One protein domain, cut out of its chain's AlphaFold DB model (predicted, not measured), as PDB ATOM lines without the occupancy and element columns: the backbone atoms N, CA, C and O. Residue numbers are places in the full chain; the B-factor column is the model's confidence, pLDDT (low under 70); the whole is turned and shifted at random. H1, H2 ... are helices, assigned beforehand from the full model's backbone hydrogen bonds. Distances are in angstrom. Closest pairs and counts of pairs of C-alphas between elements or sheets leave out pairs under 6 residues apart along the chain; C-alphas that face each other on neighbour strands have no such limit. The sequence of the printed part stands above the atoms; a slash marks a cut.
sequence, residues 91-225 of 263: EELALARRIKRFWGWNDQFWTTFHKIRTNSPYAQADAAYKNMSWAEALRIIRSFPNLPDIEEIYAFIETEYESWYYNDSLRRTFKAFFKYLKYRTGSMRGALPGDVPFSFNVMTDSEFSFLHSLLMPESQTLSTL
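Overview. This is residues 91 to 225 of the 263 residues of an uncharacterized protein of Immundisolibacter cernigliae (UniProt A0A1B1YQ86). What is the shape of this model? A small core of crossed helices is built round H4, with H1 and H3 packed across each other near its first end and H6 crossing its later half, while H7 and H8 form an arm away from this core, along the longest axis. Residues 111 to 133 make a long loop that folds back on itself, with a short antiparallel pairing of residues 111 to 112 with 126 to 127. What is it made of, and how spread out is it? The printed part has 135 residues with eight named helices, H1 to H8 in chain order, and no named strand: the class is all helix. It is only just loose, close to compact, with a radius of gyration of the C-alphas of 17.1 A and spans of 56 by 43 by 26 A.

Arrangement. What touches the longest helix? H4, residues 150 to 166, is the hub and touches H6, residues 177 to 184, about perpendicular at 71 degrees, only just beyond steep; their closest C-alphas, of Tyr 161 and Phe 177, are 6.6 A apart. With residues 150 to 154 alone H4 touches H1, residues 91 to 105, the same way at a steep tilt of 43 degrees, closest at C-alphas Leu 95 and Ile 150, 6.5 A. With residues 164 to 165 alone it only just touches H5, residues 168 to 173, and only at the corner, with 3 pairs of C-alphas within 8 A, the closest being Trp 164 and Leu 170 at 5.5 A. What lies beyond these? H1 touches H3, residues 134 to 142, opposite ways at a steep tilt of 68 degrees, only just short of perpendicular, with C-alphas Ala 96 and Ala 137 closest at 5.0 A. H2, residues 107 to 110, touches H6, with C-alphas Phe 109 and Phe 177 closest at 6.3 A. Where are the last helices? H7, residues 205 to 215, and H8, residues 217 to 224, are apart from H1 to H6; they only just touch each other, only at the corner, with 3 pairs of C-alphas within 8 A, the closest being Ser 213 and Ser 219 at 6.3 A. Are the helix backbones intact? Every O i to N i+4 pair is within hydrogen-bond range in H1, H3, H4, H5, H6 and H7; in H8 it is 3 of 4, and H2 is too short for such a pair.

Along the chain. Where do the longer helices run? H4 is 24.3 A long, from C-alpha 150 at (142.611, 90.211, 66.595); H1 is 21.6 A long and begins at C-alpha 91 at (145.227, 93.090, 56.311). Where does the last helix end? H7 is 15.4 A long, and H8 ends with C-alpha 224 at (180.046, 84.693, 82.347).

Size, cuts and confidence. How large is it, and is it cut? The two C-alphas farthest apart, of Tyr 122 and Leu 225, are 56.9 A apart, and the printed part has no cut. Which links are long, and where is confidence low? The links H2 to H3 and H6 to H7 are long, with 23 and 20 residues; pLDDT is under 70 in residues 115 to 124 and 187 to 225.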
ATOM      1  N   GLU A  91     145.355  93.872  55.077       92.88
ATOM      2  CA  GLU A  91     145.227  93.090  56.311       92.88
ATOM      3  C   GLU A  91     145.184  94.001  57.546       92.88
ATOM      4  O   GLU A  91     144.318  93.836  58.409       92.88
ATOM      5  N   GLU A  92     146.028  95.039  57.577       94.25
ATOM      6  CA  GLU A  92     145.992  96.072  58.617       94.25
ATOM      7  C   GLU A  92     144.644  96.809  58.621       94.25
ATOM      8  O   GLU A  92     144.080  97.041  59.687       94.25
ATOM      9  N   LEU A  93     144.069  97.124  57.452       94.25
ATOM     10  CA  LEU A  93     142.742  97.751  57.369       94.25
ATOM     11  C   LEU A  93     141.643  96.849  57.953       94.25
ATOM     12  O   LEU A  93     140.735  97.329  58.642       94.25
ATOM     13  N   ALA A  94     141.709  95.543  57.682       93.88
ATOM     14  CA  ALA A  94     140.755  94.577  58.216       93.88
ATOM     15  C   ALA A  94     140.819  94.505  59.749       93.88
ATOM     16  O   ALA A  94     139.769  94.524  60.401       93.88
ATOM     17  N   LEU A  95     142.027  94.487  60.320       95.06
ATOM     18  CA  LEU A  95     142.236  94.555  61.768       95.06
ATOM     19  C   LEU A  95     141.786  95.904  62.337       95.06
ATOM     20  O   LEU A  95     141.002  95.932  63.283       95.06
ATOM     21  N   ALA A  96     142.176  97.020  61.718       94.19
ATOM     22  CA  ALA A  96     141.851  98.367  62.184       94.19
ATOM     23  C   ALA A  96     140.336  98.581  62.286       94.19
ATOM     24  O   ALA A  96     139.836  99.149  63.257       94.19
ATOM     25  N   ARG A  97     139.576  98.055  61.322       93.25
ATOM     26  CA  ARG A  97     138.112  98.067  61.378       93.25
ATOM     27  C   ARG A  97     137.571  97.293  62.584       93.25
ATOM     28  O   ARG A  97     136.654  97.779  63.246       93.25
ATOM     29  N   ARG A  98     138.107  96.103  62.871       93.88
ATOM     30  CA  ARG A  98     137.693  95.300  64.035       93.88
ATOM     31  C   ARG A  98     138.023  96.015  65.346       93.88
ATOM     32  O   ARG A  98     137.138  96.127  66.189       93.88
ATOM     33  N   ILE A  99     139.213  96.606  65.461       93.38
ATOM     34  CA  ILE A  99     139.623  97.425  66.615       93.38
ATOM     35  C   ILE A  99     138.650  98.586  66.830       93.38
ATOM     36  O   ILE A  99     138.152  98.770  67.936       93.38
ATOM     37  N   LYS A 100     138.304  99.340  65.778       92.06
ATOM     38  CA  LYS A 100     137.346 100.457  65.884       92.06
ATOM     39  C   LYS A 100     135.965  99.994  66.358       92.06
ATOM     40  O   LYS A 100     135.328 100.698  67.140       92.06
ATOM     41  N   ARG A 101     135.494  98.821  65.914       91.12
ATOM     42  CA  ARG A 101     134.226  98.232  66.390       91.12
ATOM     43  C   ARG A 101     134.316  97.819  67.856       91.12
ATOM     44  O   ARG A 101     133.419  98.153  68.620       91.12
ATOM     45  N   PHE A 102     135.404  97.161  68.243       92.38
ATOM     46  CA  PHE A 102     135.666  96.777  69.628       92.38
ATOM     47  C   PHE A 102     135.740  97.995  70.557       92.38
ATOM     48  O   PHE A 102     135.077  98.020  71.590       92.38
ATOM     49  N   TRP A 103     136.438  99.054  70.145       92.44
ATOM     50  CA  TRP A 103     136.486 100.329  70.865       92.44
ATOM     51  C   TRP A 103     135.104 100.975  71.006       92.44
ATOM     52  O   TRP A 103     134.754 101.491  72.062       92.44
ATOM     53  N   GLY A 104     134.303 100.939  69.937       88.69
ATOM     54  CA  GLY A 104     132.953 101.501  69.908       88.69
ATOM     55  C   GLY A 104     131.926 100.740  70.757       88.69
ATOM     56  O   GLY A 104     130.900 101.316  71.120       88.69
ATOM     57  N   TRP A 105     132.173  99.462  71.052       89.88
ATOM     58  CA  TRP A 105     131.300  98.620  71.877       89.88
ATOM     59  C   TRP A 105     131.639  98.661  73.367       89.88
ATOM     60  O   TRP A 105     130.775  98.347  74.181       89.88
ATOM     61  N   ASN A 106     132.855  99.074  73.721       88.69
ATOM     62  CA  ASN A 106     133.349  99.102  75.091       88.69
ATOM     63  C   ASN A 106     133.509 100.551  75.571       88.69
ATOM     64  O   ASN A 106     134.551 101.181  75.386       88.69
ATOM     65  N   ASP A 107     132.466 101.071  76.214       87.94
ATOM     66  CA  ASP A 107     132.422 102.437  76.746       87.94
ATOM     67  C   ASP A 107     133.448 102.696  77.860       87.94
ATOM     68  O   ASP A 107     133.910 103.824  78.026       87.94
ATOM     69  N   GLN A 108     133.881 101.649  78.564       87.88
ATOM     70  CA  GLN A 108     134.938 101.724  79.573       87.88
ATOM     71  C   GLN A 108     136.244 102.332  79.035       87.88
ATOM     72  O   GLN A 108     136.929 103.063  79.753       87.88
ATOM     73  N   PHE A 109     136.574 102.124  77.757       88.38
ATOM     74  CA  PHE A 109     137.797 102.672  77.160       88.38
ATOM     75  C   PHE A 109     137.732 104.187  76.943       88.38
ATOM     76  O   PHE A 109     138.757 104.840  76.745       88.38
ATOM     77  N   TRP A 110     136.538 104.768  77.036       89.81
ATOM     78  CA  TRP A 110     136.310 106.207  76.923       89.81
ATOM     79  C   TRP A 110     136.520 106.915  78.270       89.81
ATOM     80  O   TRP A 110     136.323 108.123  78.387       89.81
ATOM     81  N   THR A 111     136.911 106.181  79.314       85.25
ATOM     82  CA  THR A 111     137.059 106.722  80.665       85.25
ATOM     83  C   THR A 111     138.145 107.794  80.741       85.25
ATOM     84  O   THR A 111     139.298 107.605  80.335       85.25
ATOM     85  N   THR A 112     137.782 108.921  81.352       83.69
ATOM     86  CA  THR A 112     138.674 110.035  81.661       83.69
ATOM     87  C   THR A 112     138.449 110.574  83.073       83.69
ATOM     88  O   THR A 112     137.350 110.560  83.620       83.69
ATOM     89  N   PHE A 113     139.518 111.108  83.649       79.94
ATOM     90  CA  PHE A 113     139.596 111.685  84.986       79.94
ATOM     91  C   PHE A 113     140.043 113.158  84.947       79.94
ATOM     92  O   PHE A 113     140.573 113.686  85.924       79.94
ATOM     93  N   HIS A 114     139.847 113.836  83.813       71.06
ATOM     94  CA  HIS A 114     140.319 115.205  83.564       71.06
ATOM     95  C   HIS A 114     139.737 116.242  84.544       71.06
ATOM     96  O   HIS A 114     140.404 117.214  84.886       71.06
ATOM     97  N   LYS A 115     138.531 116.002  85.074       65.81
ATOM     98  CA  LYS A 115     137.881 116.864  86.081       65.81
ATOM     99  C   LYS A 115     138.362 116.617  87.517       65.81
ATOM    100  O   LYS A 115     137.972 117.347  88.427       65.81
ATOM    101  N   ILE A 116     139.208 115.612  87.756       64.19
ATOM    102  CA  ILE A 116     139.638 115.234  89.109       64.19
ATOM    103  C   ILE A 116     140.948 115.940  89.444       64.19
ATOM    104  O   ILE A 116     142.049 115.512  89.079       64.19
ATOM    105  N   ARG A 117     140.786 117.060  90.154       56.75
ATOM    106  CA  ARG A 117     141.853 118.004  90.506       56.75
ATOM    107  C   ARG A 117     142.752 117.510  91.645       56.75
ATOM    108  O   ARG A 117     143.937 117.799  91.645       56.75
ATOM    109  N   THR A 118     142.204 116.750  92.593       54.88
ATOM    110  CA  THR A 118     142.865 116.271  93.829       54.88
ATOM    111  C   THR A 118     141.835 115.492  94.635       54.88
ATOM    112  O   THR A 118     140.719 115.992  94.669       54.88
ATOM    113  N   ASN A 119     142.213 114.368  95.275       50.81
ATOM    114  CA  ASN A 119     141.553 113.575  96.348       50.81
ATOM    115  C   ASN A 119     140.142 114.002  96.834       50.81
ATOM    116  O   ASN A 119     139.870 114.026  98.034       50.81
ATOM    117  N   SER A 120     139.218 114.342  95.937       54.69
ATOM    118  CA  SER A 120     137.865 114.683  96.322       54.69
ATOM    119  C   SER A 120     137.153 113.354  96.508       54.69
ATOM    120  O   SER A 120     137.151 112.528  95.586       54.69
ATOM    121  N   PRO A 121     136.527 113.123  97.669       44.00
ATOM    122  CA  PRO A 121     135.488 112.113  97.738       44.00
ATOM    123  C   PRO A 121     134.508 112.456  96.604       44.00
ATOM    124  O   PRO A 121     134.270 113.638  96.364       44.00
ATOM    125  N   TYR A 122     134.015 111.471  95.850       53.22
ATOM    126  CA  TYR A 122     133.144 111.662  94.670       53.22
ATOM    127  C   TYR A 122     133.829 112.035  93.341       53.22
ATOM    128  O   TYR A 122     133.182 112.585  92.455       53.22
ATOM    129  N   ALA A 123     135.111 111.708  93.165       55.91
ATOM    130  CA  ALA A 123     135.781 111.750  91.863       55.91
ATOM    131  C   ALA A 123     134.959 111.009  90.780       55.91
ATOM    132  O   ALA A 123     134.906 109.781  90.769       55.91
ATOM    133  N   GLN A 124     134.290 111.755  89.895       62.47
ATOM    134  CA  GLN A 124     133.440 111.187  88.851       62.47
ATOM    135  C   GLN A 124     134.259 110.971  87.577       62.47
ATOM    136  O   GLN A 124     134.874 111.903  87.056       62.47
ATOM    137  N   ALA A 125     134.272 109.729  87.098       72.94
ATOM    138  CA  ALA A 125     134.755 109.393  85.768       72.94
ATOM    139  C   ALA A 125     133.835 110.019  84.713       72.94
ATOM    140  O   ALA A 125     132.611 109.985  84.855       72.94
ATOM    141  N   ASP A 126     134.427 110.586  83.669       75.81
ATOM    142  CA  ASP A 126     133.706 111.138  82.525       75.81
ATOM    143  C   ASP A 126     134.069 110.364  81.255       75.81
ATOM    144  O   ASP A 126     135.175 109.828  81.155       75.81
ATOM    145  N   ALA A 127     133.163 110.323  80.281       78.88
ATOM    146  CA  ALA A 127     133.367 109.615  79.023       78.88
ATOM    147  C   ALA A 127     133.803 110.593  77.919       78.88
ATOM    148  O   ALA A 127     133.038 111.461  77.504       78.88
ATOM    149  N   ALA A 128     135.024 110.431  77.410       77.31
ATOM    150  CA  ALA A 128     135.549 111.145  76.246       77.31
ATOM    151  C   ALA A 128     136.301 110.174  75.317       77.31
ATOM    152  O   ALA A 128     136.581 109.047  75.693       77.31
ATOM    153  N   TYR A 129     136.648 110.587  74.094       81.19
ATOM    154  CA  TYR A 129     137.334 109.717  73.114       81.19
ATOM    155  C   TYR A 129     136.509 108.500  72.653       81.19
ATOM    156  O   TYR A 129     137.018 107.394  72.473       81.19
ATOM    157  N   LYS A 130     135.211 108.717  72.411       85.31
ATOM    158  CA  LYS A 130     134.300 107.679  71.904       85.31
ATOM    159  C   LYS A 130     134.722 107.111  70.547       85.31
ATOM    160  O   LYS A 130     134.523 105.929  70.278       85.31
ATOM    161  N   ASN A 131     135.260 107.957  69.670       83.69
ATOM    162  CA  ASN A 131     135.718 107.535  68.351       83.69
ATOM    163  C   ASN A 131     137.235 107.301  68.376       83.69
ATOM    164  O   ASN A 131     137.972 108.012  69.051       83.69
ATOM    165  N   MET A 132     137.696 106.318  67.611       86.44
ATOM    166  CA  MET A 132     139.114 106.050  67.372       86.44
ATOM    167  C   MET A 132     139.401 106.305  65.896       86.44
ATOM    168  O   MET A 132     138.667 105.780  65.057       86.44
ATOM    169  N   SER A 133     140.438 107.077  65.566       88.06
ATOM    170  CA  SER A 133     140.807 107.351  64.170       88.06
ATOM    171  C   SER A 133     141.478 106.148  63.504       88.06
ATOM    172  O   SER A 133     141.873 105.189  64.169       88.06
ATOM    173  N   TRP A 134     141.563 106.151  62.171       89.75
ATOM    174  CA  TRP A 134     142.238 105.062  61.443       89.75
ATOM    175  C   TRP A 134     143.731 104.987  61.764       89.75
ATOM    176  O   TRP A 134     144.237 103.899  62.027       89.75
ATOM    177  N   ALA A 135     144.398 106.139  61.836       89.12
ATOM    178  CA  ALA A 135     145.805 106.227  62.206       89.12
ATOM    179  C   ALA A 135     146.082 105.607  63.587       89.12
ATOM    180  O   ALA A 135     147.067 104.897  63.760       89.12
ATOM    181  N   GLU A 136     145.204 105.829  64.567       89.44
ATOM    182  CA  GLU A 136     145.392 105.313  65.930       89.44
ATOM    183  C   GLU A 136     145.174 103.798  65.995       89.44
ATOM    184  O   GLU A 136     145.942 103.092  66.645       89.44
ATOM    185  N   ALA A 137     144.198 103.271  65.250       92.06
ATOM    186  CA  ALA A 137     144.020 101.826  65.118       92.06
ATOM    187  C   ALA A 137     145.235 101.157  64.445       92.06
ATOM    188  O   ALA A 137     145.691 100.110  64.899       92.06
ATOM    189  N   LEU A 138     145.801 101.780  63.404       91.19
ATOM    190  CA  LEU A 138     147.017 101.293  62.742       91.19
ATOM    191  C   LEU A 138     148.244 101.356  63.650       91.19
ATOM    192  O   LEU A 138     149.071 100.452  63.609       91.19
ATOM    193  N   ARG A 139     148.363 102.379  64.500       88.44
ATOM    194  CA  ARG A 139     149.453 102.467  65.486       88.44
ATOM    195  C   ARG A 139     149.419 101.316  66.482       88.44
ATOM    196  O   ARG A 139     150.469 100.758  66.770       88.44
ATOM    197  N   ILE A 140     148.231 100.932  66.953       91.00
ATOM    198  CA  ILE A 140     148.075  99.755  67.819       91.00
ATOM    199  C   ILE A 140     148.528  98.489  67.083       91.00
ATOM    200  O   ILE A 140     149.229  97.674  67.659       91.00
ATOM    201  N   ILE A 141     148.177  98.320  65.807       91.50
ATOM    202  CA  ILE A 141     148.610  97.149  65.023       91.50
ATOM    203  C   ILE A 141     150.134  97.141  64.849       91.50
ATOM    204  O   ILE A 141     150.779  96.112  65.023       91.50
ATOM    205  N   ARG A 142     150.716  98.303  64.545       88.88
ATOM    206  CA  ARG A 142     152.149  98.471  64.266       88.88
ATOM    207  C   ARG A 142     153.032  98.501  65.509       88.88
ATOM    208  O   ARG A 142     154.248  98.473  65.365       88.88
ATOM    209  N   SER A 143     152.460  98.545  66.714       86.88
ATOM    210  CA  SER A 143     153.235  98.338  67.942       86.88
ATOM    211  C   SER A 143     153.600  96.872  68.170       86.88
ATOM    212  O   SER A 143     154.379  96.576  69.066       86.88
ATOM    213  N   PHE A 144     153.052  95.943  67.385       86.31
ATOM    214  CA  PHE A 144     153.461  94.544  67.413       86.31
ATOM    215  C   PHE A 144     154.604  94.316  66.413       86.31
ATOM    216  O   PHE A 144     154.613  94.920  65.340       86.31
ATOM    217  N   PRO A 145     155.565  93.427  66.723       82.31
ATOM    218  CA  PRO A 145     156.702  93.162  65.839       82.31
ATOM    219  C   PRO A 145     156.288  92.512  64.509       82.31
ATOM    220  O   PRO A 145     156.980  92.660  63.508       82.31
ATOM    221  N   ASN A 146     155.164  91.792  64.505       87.44
ATOM    222  CA  ASN A 146     154.542  91.180  63.334       87.44
ATOM    223  C   ASN A 146     153.041  91.477  63.360       87.44
ATOM    224  O   ASN A 146     152.525  91.909  64.388       87.44
ATOM    225  N   LEU A 147     152.341  91.193  62.257       90.19
ATOM    226  CA  LEU A 147     150.891  91.353  62.186       90.19
ATOM    227  C   LEU A 147     150.203  90.470  63.253       90.19
ATOM    228  O   LEU A 147     150.285  89.243  63.143       90.19
ATOM    229  N   PRO A 148     149.558  91.065  64.271       91.50
ATOM    230  CA  PRO A 148     148.937  90.320  65.361       91.50
ATOM    231  C   PRO A 148     147.583  89.742  64.942       91.50
ATOM    232  O   PRO A 148     146.916  90.267  64.041       91.50
ATOM    233  N   ASP A 149     147.139  88.697  65.638       93.50
ATOM    234  CA  ASP A 149     145.739  88.281  65.546       93.50
ATOM    235  C   ASP A 149     144.837  89.244  66.331       93.50
ATOM    236  O   ASP A 149     145.260  89.947  67.250       93.50
ATOM    237  N   ILE A 150     143.555  89.281  65.979       94.06
ATOM    238  CA  ILE A 150     142.611  90.211  66.595       94.06
ATOM    239  C   ILE A 150     142.452  89.974  68.101       94.06
ATOM    240  O   ILE A 150     142.331  90.939  68.854       94.06
ATOM    241  N   GLU A 151     142.501  88.717  68.542       94.75
ATOM    242  CA  GLU A 151     142.384  88.361  69.957       94.75
ATOM    243  C   GLU A 151     143.584  88.866  70.768       94.75
ATOM    244  O   GLU A 151     143.419  89.318  71.900       94.75
ATOM    245  N   GLU A 152     144.785  88.879  70.177       92.88
ATOM    246  CA  GLU A 152     145.980  89.445  70.814       92.88
ATOM    247  C   GLU A 152     145.832  90.956  71.009       92.88
ATOM    248  O   GLU A 152     146.184  91.485  72.063       92.88
ATOM    249  N   ILE A 153     145.255  91.650  70.023       93.62
ATOM    250  CA  ILE A 153     145.000  93.091  70.116       93.62
ATOM    251  C   ILE A 153     143.942  93.394  71.180       93.62
ATOM    252  O   ILE A 153     144.097  94.350  71.940       93.62
ATOM    253  N   TYR A 154     142.869  92.603  71.251       94.38
ATOM    254  CA  TYR A 154     141.834  92.774  72.275       94.38
ATOM    255  C   TYR A 154     142.403  92.552  73.672       94.38
ATOM    256  O   TYR A 154     142.279  93.439  74.518       94.38
ATOM    257  N   ALA A 155     143.114  91.439  73.874       93.25
ATOM    258  CA  ALA A 155     143.778  91.138  75.135       93.25
ATOM    259  C   ALA A 155     144.784  92.233  75.522       93.25
ATOM    260  O   ALA A 155     144.853  92.621  76.688       93.25
ATOM    261  N   PHE A 156     145.529  92.776  74.555       92.12
ATOM    262  CA  PHE A 156     146.436  93.899  74.778       92.12
ATOM    263  C   PHE A 156     145.694  95.151  75.262       92.12
ATOM    264  O   PHE A 156     146.049  95.696  76.304       92.12
ATOM    265  N   ILE A 157     144.644  95.591  74.560       93.12
ATOM    266  CA  ILE A 157     143.873  96.785  74.945       93.12
ATOM    267  C   ILE A 157     143.254  96.611  76.338       93.12
ATOM    268  O   ILE A 157     143.309  97.537  77.146       93.12
ATOM    269  N   GLU A 158     142.692  95.439  76.633       93.94
ATOM    270  CA  GLU A 158     142.091  95.134  77.935       93.94
ATOM    271  C   GLU A 158     143.134  95.116  79.057       93.94
ATOM    272  O   GLU A 158     142.949  95.780  80.077       93.94
ATOM    273  N   THR A 159     144.269  94.445  78.851       91.00
ATOM    274  CA  THR A 159     145.360  94.375  79.840       91.00
ATOM    275  C   THR A 159     145.943  95.758  80.133       91.00
ATOM    276  O   THR A 159     146.227  96.103  81.284       91.00
ATOM    277  N   GLU A 160     146.115  96.582  79.099       90.62
ATOM    278  CA  GLU A 160     146.593  97.958  79.245       90.62
ATOM    279  C   GLU A 160     145.546  98.845  79.933       90.62
ATOM    280  O   GLU A 160     145.901  99.696  80.755       90.62
ATOM    281  N   TYR A 161     144.253  98.625  79.664       91.56
ATOM    282  CA  TYR A 161     143.172  99.302  80.377       91.56
ATOM    283  C   TYR A 161     143.181  98.953  81.861       91.56
ATOM    284  O   TYR A 161     143.149  99.865  82.684       91.56
ATOM    285  N   GLU A 162     143.279  97.675  82.221       91.06
ATOM    286  CA  GLU A 162     143.372  97.245  83.619       91.06
ATOM    287  C   GLU A 162     144.611  97.829  84.302       91.06
ATOM    288  O   GLU A 162     144.516  98.392  85.394       91.06
ATOM    289  N   SER A 163     145.766  97.774  83.634       88.12
ATOM    290  CA  SER A 163     147.022  98.326  84.150       88.12
ATOM    291  C   SER A 163     146.899  99.817  84.460       88.12
ATOM    292  O   SER A 163     147.283 100.267  85.542       88.12
ATOM    293  N   TRP A 164     146.307 100.588  83.546       89.19
ATOM    294  CA  TRP A 164     146.021 102.003  83.765       89.19
ATOM    295  C   TRP A 164     144.955 102.216  84.844       89.19
ATOM    296  O   TRP A 164     145.137 103.048  85.734       89.19
ATOM    297  N   TYR A 165     143.857 101.462  84.806       87.38
ATOM    298  CA  TYR A 165     142.709 101.652  85.686       87.38
ATOM    299  C   TYR A 165     143.026 101.305  87.142       87.38
ATOM    300  O   TYR A 165     142.567 102.012  88.036       87.38
ATOM    301  N   TYR A 166     143.852 100.293  87.415       86.69
ATOM    302  CA  TYR A 166     144.234  99.909  88.778       86.69
ATOM    303  C   TYR A 166     145.447 100.674  89.321       86.69
ATOM    304  O   TYR A 166     145.607 100.768  90.538       86.69
ATOM    305  N   ASN A 167     146.272 101.290  88.470       83.25
ATOM    306  CA  ASN A 167     147.456 102.024  88.916       83.25
ATOM    307  C   ASN A 167     147.190 103.532  89.086       83.25
ATOM    308  O   ASN A 167     147.126 104.300  88.124       83.25
ATOM    309  N   ASP A 168     147.122 103.985  90.340       81.00
ATOM    310  CA  ASP A 168     146.901 105.392  90.699       81.00
ATOM    311  C   ASP A 168     147.917 106.357  90.079       81.00
ATOM    312  O   ASP A 168     147.564 107.491  89.747       81.00
ATOM    313  N   SER A 169     149.176 105.936  89.935       81.06
ATOM    314  CA  SER A 169     150.212 106.781  89.336       81.06
ATOM    315  C   SER A 169     149.939 107.012  87.848       81.06
ATOM    316  O   SER A 169     149.985 108.155  87.392       81.06
ATOM    317  N   LEU A 170     149.523 105.970  87.120       81.88
ATOM    318  CA  LEU A 170     149.168 106.064  85.704       81.88
ATOM    319  C   LEU A 170     147.931 106.930  85.484       81.88
ATOM    320  O   LEU A 170     147.952 107.772  84.592       81.88
ATOM    321  N   ARG A 171     146.896 106.818  86.325       85.38
ATOM    322  CA  ARG A 171     145.705 107.690  86.227       85.38
ATOM    323  C   ARG A 171     146.002 109.152  86.559       85.38
ATOM    324  O   ARG A 171     145.289 110.054  86.117       85.38
ATOM    325  N   ARG A 172     147.037 109.411  87.366       78.88
ATOM    326  CA  ARG A 172     147.492 110.775  87.679       78.88
ATOM    327  C   ARG A 172     148.281 111.382  86.527       78.88
ATOM    328  O   ARG A 172     148.022 112.542  86.217       78.88
ATOM    329  N   THR A 173     149.175 110.611  85.909       81.81
ATOM    330  CA  THR A 173     149.985 111.040  84.759       81.81
ATOM    331  C   THR A 173     149.141 111.157  83.492       81.81
ATOM    332  O   THR A 173     149.166 112.179  82.817       81.81
ATOM    333  N   PHE A 174     148.337 110.139  83.197       84.31
ATOM    334  CA  PHE A 174     147.465 110.077  82.031       84.31
ATOM    335  C   PHE A 174     146.009 110.152  82.483       84.31
ATOM    336  O   PHE A 174     145.406 109.162  82.897       84.31
ATOM    337  N   LYS A 175     145.419 111.342  82.364       83.50
ATOM    338  CA  LYS A 175     144.026 111.603  82.764       83.50
ATOM    339  C   LYS A 175     142.982 110.904  81.887       83.50
ATOM    340  O   LYS A 175     141.799 111.025  82.175       83.50
ATOM    341  N   ALA A 176     143.376 110.196  80.837       87.31
ATOM    342  CA  ALA A 176     142.486 109.445  79.959       87.31
ATOM    343  C   ALA A 176     143.171 108.155  79.515       87.31
ATOM    344  O   ALA A 176     144.366 108.185  79.201       87.31
ATOM    345  N   PHE A 177     142.412 107.060  79.432       89.44
ATOM    346  CA  PHE A 177     142.955 105.780  78.975       89.44
ATOM    347  C   PHE A 177     143.548 105.900  77.571       89.44
ATOM    348  O   PHE A 177     144.671 105.478  77.323       89.44
ATOM    349  N   PHE A 178     142.838 106.570  76.666       88.44
ATOM    350  CA  PHE A 178     143.304 106.769  75.300       88.44
ATOM    351  C   PHE A 178     144.666 107.489  75.219       88.44
ATOM    352  O   PHE A 178     145.515 107.106  74.418       88.44
ATOM    353  N   LYS A 179     144.928 108.478  76.092       86.25
ATOM    354  CA  LYS A 179     146.241 109.150  76.166       86.25
ATOM    355  C   LYS A 179     147.340 108.195  76.638       86.25
ATOM    356  O   LYS A 179     148.443 108.214  76.094       86.25
ATOM    357  N   TYR A 180     147.033 107.346  77.618       87.88
ATOM    358  CA  TYR A 180     147.946 106.291  78.055       87.88
ATOM    359  C   TYR A 180     148.240 105.299  76.922       87.88
ATOM    360  O   TYR A 180     149.400 105.005  76.653       87.88
ATOM    361  N   LEU A 181     147.216 104.860  76.191       89.38
ATOM    362  CA  LEU A 181     147.376 103.942  75.066       89.38
ATOM    363  C   LEU A 181     148.215 104.557  73.930       89.38
ATOM    364  O   LEU A 181     149.088 103.887  73.377       89.38
ATOM    365  N   LYS A 182     148.033 105.853  73.632       86.12
ATOM    366  CA  LYS A 182     148.893 106.606  72.697       86.12
ATOM    367  C   LYS A 182     150.347 106.625  73.162       86.12
ATOM    368  O   LYS A 182     151.247 106.419  72.354       86.12
ATOM    369  N   TYR A 183     150.599 106.837  74.453       84.81
ATOM    370  CA  TYR A 183     151.954 106.737  74.996       84.81
ATOM    371  C   TYR A 183     152.519 105.321  74.840       84.81
ATOM    372  O   TYR A 183     153.634 105.147  74.358       84.81
ATOM    373  N   ARG A 184     151.733 104.302  75.203       82.62
ATOM    374  CA  ARG A 184     152.141 102.893  75.178       82.62
ATOM    375  C   ARG A 184     152.515 102.396  73.782       82.62
ATOM    376  O   ARG A 184     153.403 101.557  73.656       82.62
ATOM    377  N   THR A 185     151.856 102.930  72.759       83.50
ATOM    378  CA  THR A 185     152.067 102.600  71.341       83.50
ATOM    379  C   THR A 185     153.098 103.505  70.646       83.50
ATOM    380  O   THR A 185     153.304 103.378  69.443       83.50
ATOM    381  N   GLY A 186     153.773 104.403  71.378       72.19
ATOM    382  CA  GLY A 186     154.854 105.242  70.838       72.19
ATOM    383  C   GLY A 186     154.397 106.508  70.099       72.19
ATOM    384  O   GLY A 186     155.163 107.090  69.337       72.19
ATOM    385  N   SER A 187     153.152 106.950  70.296       62.44
ATOM    386  CA  SER A 187     152.549 108.078  69.567       62.44
ATOM    387  C   SER A 187     152.960 109.462  70.103       62.44
ATOM    388  O   SER A 187     152.903 110.457  69.383       62.44
ATOM    389  N   MET A 188     153.401 109.553  71.364       60.22
ATOM    390  CA  MET A 188     153.770 110.830  71.995       60.22
ATOM    391  C   MET A 188     155.276 111.113  71.926       60.22
ATOM    392  O   MET A 188     156.099 110.200  71.969       60.22
ATOM    393  N   ARG A 189     155.668 112.395  71.864       48.72
ATOM    394  CA  ARG A 189     157.089 112.785  71.942       48.72
ATOM    395  C   ARG A 189     157.705 112.270  73.245       48.72
ATOM    396  O   ARG A 189     157.196 112.554  74.323       48.72
ATOM    397  N   GLY A 190     158.814 111.540  73.133       54.94
ATOM    398  CA  GLY A 190     159.494 110.926  74.275       54.94
ATOM    399  C   GLY A 190     158.897 109.591  74.733       54.94
ATOM    400  O   GLY A 190     159.403 109.020  75.696       54.94
ATOM    401  N   ALA A 191     157.864 109.075  74.056       59.38
ATOM    402  CA  ALA A 191     157.411 107.708  74.263       59.38
ATOM    403  C   ALA A 191     158.454 106.715  73.734       59.38
ATOM    404  O   ALA A 191     159.123 106.965  72.727       59.38
ATOM    405  N   LEU A 192     158.591 105.585  74.428       59.38
ATOM    406  CA  LEU A 192     159.371 104.465  73.918       59.38
ATOM    407  C   LEU A 192     158.696 103.916  72.650       59.38
ATOM    408  O   LEU A 192     157.466 103.979  72.550       59.38
ATOM    409  N   PRO A 193     159.472 103.386  71.687       63.44
ATOM    410  CA  PRO A 193     158.909 102.682  70.541       63.44
ATOM    411  C   PRO A 193     157.909 101.611  71.010       63.44
ATOM    412  O   PRO A 193     158.170 100.901  71.983       63.44
ATOM    413  N   GLY A 194     156.728 101.551  70.384       60.00
ATOM    414  CA  GLY A 194     155.616 100.712  70.855       60.00
ATOM    415  C   GLY A 194     155.909  99.205  70.828       60.00
ATOM    416  O   GLY A 194     155.314  98.457  71.605       60.00
ATOM    417  N   ASP A 195     156.860  98.801  69.988       59.12
ATOM    418  CA  ASP A 195     157.425  97.456  69.841       59.12
ATOM    419  C   ASP A 195     158.329  97.035  71.008       59.12
ATOM    420  O   ASP A 195     158.645  95.853  71.158       59.12
ATOM    421  N   VAL A 196     158.716  97.974  71.875       59.59
ATOM    422  CA  VAL A 196     159.512  97.675  73.064       59.59
ATOM    423  C   VAL A 196     158.583  97.307  74.227       59.59
ATOM    424  O   VAL A 196     157.710  98.096  74.602       59.59
ATOM    425  N   PRO A 197     158.767  96.137  74.866       57.09
ATOM    426  CA  PRO A 197     158.074  95.829  76.106       57.09
ATOM    427  C   PRO A 197     158.624  96.723  77.223       57.09
ATOM    428  O   PRO A 197     159.787  96.614  77.611       57.09
ATOM    429  N   PHE A 198     157.787  97.603  77.764       57.44
ATOM    430  CA  PHE A 198     158.101  98.368  78.967       57.44
ATOM    431  C   PHE A 198     156.908  98.345  79.921       57.44
ATOM    432  O   PHE A 198     155.757  98.387  79.496       57.44
ATOM    433  N   SER A 199     157.187  98.271  81.221       51.22
ATOM    434  CA  SER A 199     156.171  98.334  82.271       51.22
ATOM    435  C   SER A 199     156.475  99.499  83.198       51.22
ATOM    436  O   SER A 199     157.630  99.755  83.534       51.22
ATOM    437  N   PHE A 200     155.425 100.203  83.610       51.66
ATOM    438  CA  PHE A 200     155.495 101.224  84.654       51.66
ATOM    439  C   PHE A 200     155.428 100.639  86.063       51.66
ATOM    440  O   PHE A 200     155.651 101.362  87.036       51.66
ATOM    441  N   ASN A 201     155.117  99.345  86.194       48.19
ATOM    442  CA  ASN A 201     155.292  98.677  87.470       48.19
ATOM    443  C   ASN A 201     156.784  98.636  87.775       48.19
ATOM    444  O   ASN A 201     157.604  98.359  86.899       48.19
ATOM    445  N   VAL A 202     157.131  98.939  89.027       44.44
ATOM    446  CA  VAL A 202     158.466  98.674  89.556       44.44
ATOM    447  C   VAL A 202     158.699  97.187  89.337       44.44
ATOM    448  O   VAL A 202     158.144  96.375  90.071       44.44
ATOM    449  N   MET A 203     159.441  96.858  88.277       42.50
ATOM    450  CA  MET A 203     159.830  95.492  87.963       42.50
ATOM    451  C   MET A 203     160.371  94.898  89.251       42.50
ATOM    452  O   MET A 203     161.243  95.497  89.896       42.50
ATOM    453  N   THR A 204     159.847  93.745  89.647       49.06
ATOM    454  CA  THR A 204     160.568  92.962  90.642       49.06
ATOM    455  C   THR A 204     161.945  92.642  90.057       49.06
ATOM    456  O   THR A 204     162.088  92.513  88.838       49.06
ATOM    457  N   ASP A 205     162.982  92.534  90.890       50.53
ATOM    458  CA  ASP A 205     164.355  92.324  90.398       50.53
ATOM    459  C   ASP A 205     164.459  91.103  89.451       50.53
ATOM    460  O   ASP A 205     165.268  91.081  88.523       50.53
ATOM    461  N   SER A 206     163.558  90.125  89.613       49.91
ATOM    462  CA  SER A 206     163.417  88.955  88.740       49.91
ATOM    463  C   SER A 206     162.914  89.285  87.326       49.91
ATOM    464  O   SER A 206     163.407  88.715  86.354       49.91
ATOM    465  N   GLU A 207     161.936  90.180  87.186       48.25
ATOM    466  CA  GLU A 207     161.368  90.577  85.887       48.25
ATOM    467  C   GLU A 207     162.321  91.503  85.127       48.25
ATOM    468  O   GLU A 207     162.474  91.385  83.909       48.25
ATOM    469  N   PHE A 208     163.030  92.370  85.859       55.56
ATOM    470  CA  PHE A 208     164.080  93.214  85.296       55.56
ATOM    471  C   PHE A 208     165.224  92.368  84.732       55.56
ATOM    472  O   PHE A 208     165.641  92.582  83.596       55.56
ATOM    473  N   SER A 209     165.691  91.369  85.490       54.66
ATOM    474  CA  SER A 209     166.745  90.449  85.048       54.66
ATOM    475  C   SER A 209     166.339  89.678  83.786       54.66
ATOM    476  O   SER A 209     167.112  89.602  82.828       54.66
ATOM    477  N   PHE A 210     165.096  89.186  83.733       56.22
ATOM    478  CA  PHE A 210     164.565  88.480  82.568       56.22
ATOM    479  C   PHE A 210     164.518  89.369  81.315       56.22
ATOM    480  O   PHE A 210     165.079  89.000  80.282       56.22
ATOM    481  N   LEU A 211     163.932  90.566  81.403       55.50
ATOM    482  CA  LEU A 211     163.847  91.486  80.262       55.50
ATOM    483  C   LEU A 211     165.217  92.015  79.832       55.50
ATOM    484  O   LEU A 211     165.486  92.114  78.636       55.50
ATOM    485  N   HIS A 212     166.112  92.287  80.781       61.75
ATOM    486  CA  HIS A 212     167.485  92.696  80.490       61.75
ATOM    487  C   HIS A 212     168.256  91.591  79.749       61.75
ATOM    488  O   HIS A 212     168.962  91.875  78.782       61.75
ATOM    489  N   SER A 213     168.054  90.326  80.138       60.25
ATOM    490  CA  SER A 213     168.668  89.170  79.472       60.25
ATOM    491  C   SER A 213     168.140  88.923  78.054       60.25
ATOM    492  O   SER A 213     168.884  88.414  77.213       60.25
ATOM    493  N   LEU A 214     166.878  89.291  77.795       55.50
ATOM    494  CA  LEU A 214     166.201  89.130  76.507       55.50
ATOM    495  C   LEU A 214     166.568  90.252  75.524       55.50
ATOM    496  O   LEU A 214     166.764  89.995  74.340       55.50
ATOM    497  N   LEU A 215     166.673  91.488  76.021       55.59
ATOM    498  CA  LEU A 215     166.966  92.680  75.217       55.59
ATOM    499  C   LEU A 215     168.462  92.852  74.924       55.59
ATOM    500  O   LEU A 215     168.814  93.463  73.918       55.59
ATOM    501  N   MET A 216     169.346  92.318  75.775       64.75
ATOM    502  CA  MET A 216     170.797  92.474  75.646       64.75
ATOM    503  C   MET A 216     171.501  91.112  75.763       64.75
ATOM    504  O   MET A 216     171.951  90.752  76.853       64.75
ATOM    505  N   PRO A 217     171.667  90.341  74.672       58.03
ATOM    506  CA  PRO A 217     172.397  89.066  74.709       58.03
ATOM    507  C   PRO A 217     173.868  89.232  75.138       58.03
ATOM    508  O   PRO A 217     174.458  88.321  75.714       58.03
ATOM    509  N   GLU A 218     174.445  90.424  74.954       59.38
ATOM    510  CA  GLU A 218     175.777  90.807  75.453       59.38
ATOM    511  C   GLU A 218     175.849  90.893  76.992       59.38
ATOM    512  O   GLU A 218     176.920  90.776  77.578       59.38
ATOM    513  N   SER A 219     174.722  91.027  77.697       56.53
ATOM    514  CA  SER A 219     174.715  90.989  79.169       56.53
ATOM    515  C   SER A 219     175.048  89.591  79.716       56.53
ATOM    516  O   SER A 219     175.644  89.460  80.788       56.53
ATOM    517  N   GLN A 220     174.748  88.536  78.946       54.16
ATOM    518  CA  GLN A 220     175.060  87.145  79.292       54.16
ATOM    519  C   GLN A 220     176.564  86.843  79.154       54.16
ATOM    520  O   GLN A 220     177.116  86.011  79.878       54.16
ATOM    521  N   THR A 221     177.272  87.546  78.264       58.78
ATOM    522  CA  THR A 221     178.734  87.416  78.144       58.78
ATOM    523  C   THR A 221     179.455  88.144  79.281       58.78
ATOM    524  O   THR A 221     180.486  87.682  79.762       58.78
ATOM    525  N   LEU A 222     178.886  89.234  79.800       59.00
ATOM    526  CA  LEU A 222     179.439  89.950  80.955       59.00
ATOM    527  C   LEU A 222     179.256  89.179  82.270       59.00
ATOM    528  O   LEU A 222     180.170  89.160  83.101       59.00
ATOM    529  N   SER A 223     178.126  88.484  82.441       59.34
ATOM    530  CA  SER A 223     177.888  87.637  83.616       59.34
ATOM    531  C   SER A 223     178.796  86.402  83.638       59.34
ATOM    532  O   SER A 223     179.334  86.058  84.692       59.34
ATOM    533  N   THR A 224     179.061  85.787  82.479       62.25
ATOM    534  CA  THR A 224     180.046  84.693  82.347       62.25
ATOM    535  C   THR A 224     181.488  85.156  82.589       62.25
ATOM    536  O   THR A 224     182.313  84.364  83.043       62.25
ATOM    537  N   LEU A 225     181.782  86.445  82.388       64.75
ATOM    538  CA  LEU A 225     183.046  87.096  82.760       64.75
ATOM    539  C   LEU A 225     183.086  87.586  84.225       64.75
ATOM    540  O   LEU A 225     184.074  88.187  84.645       64.75
TER     541      LEU A 225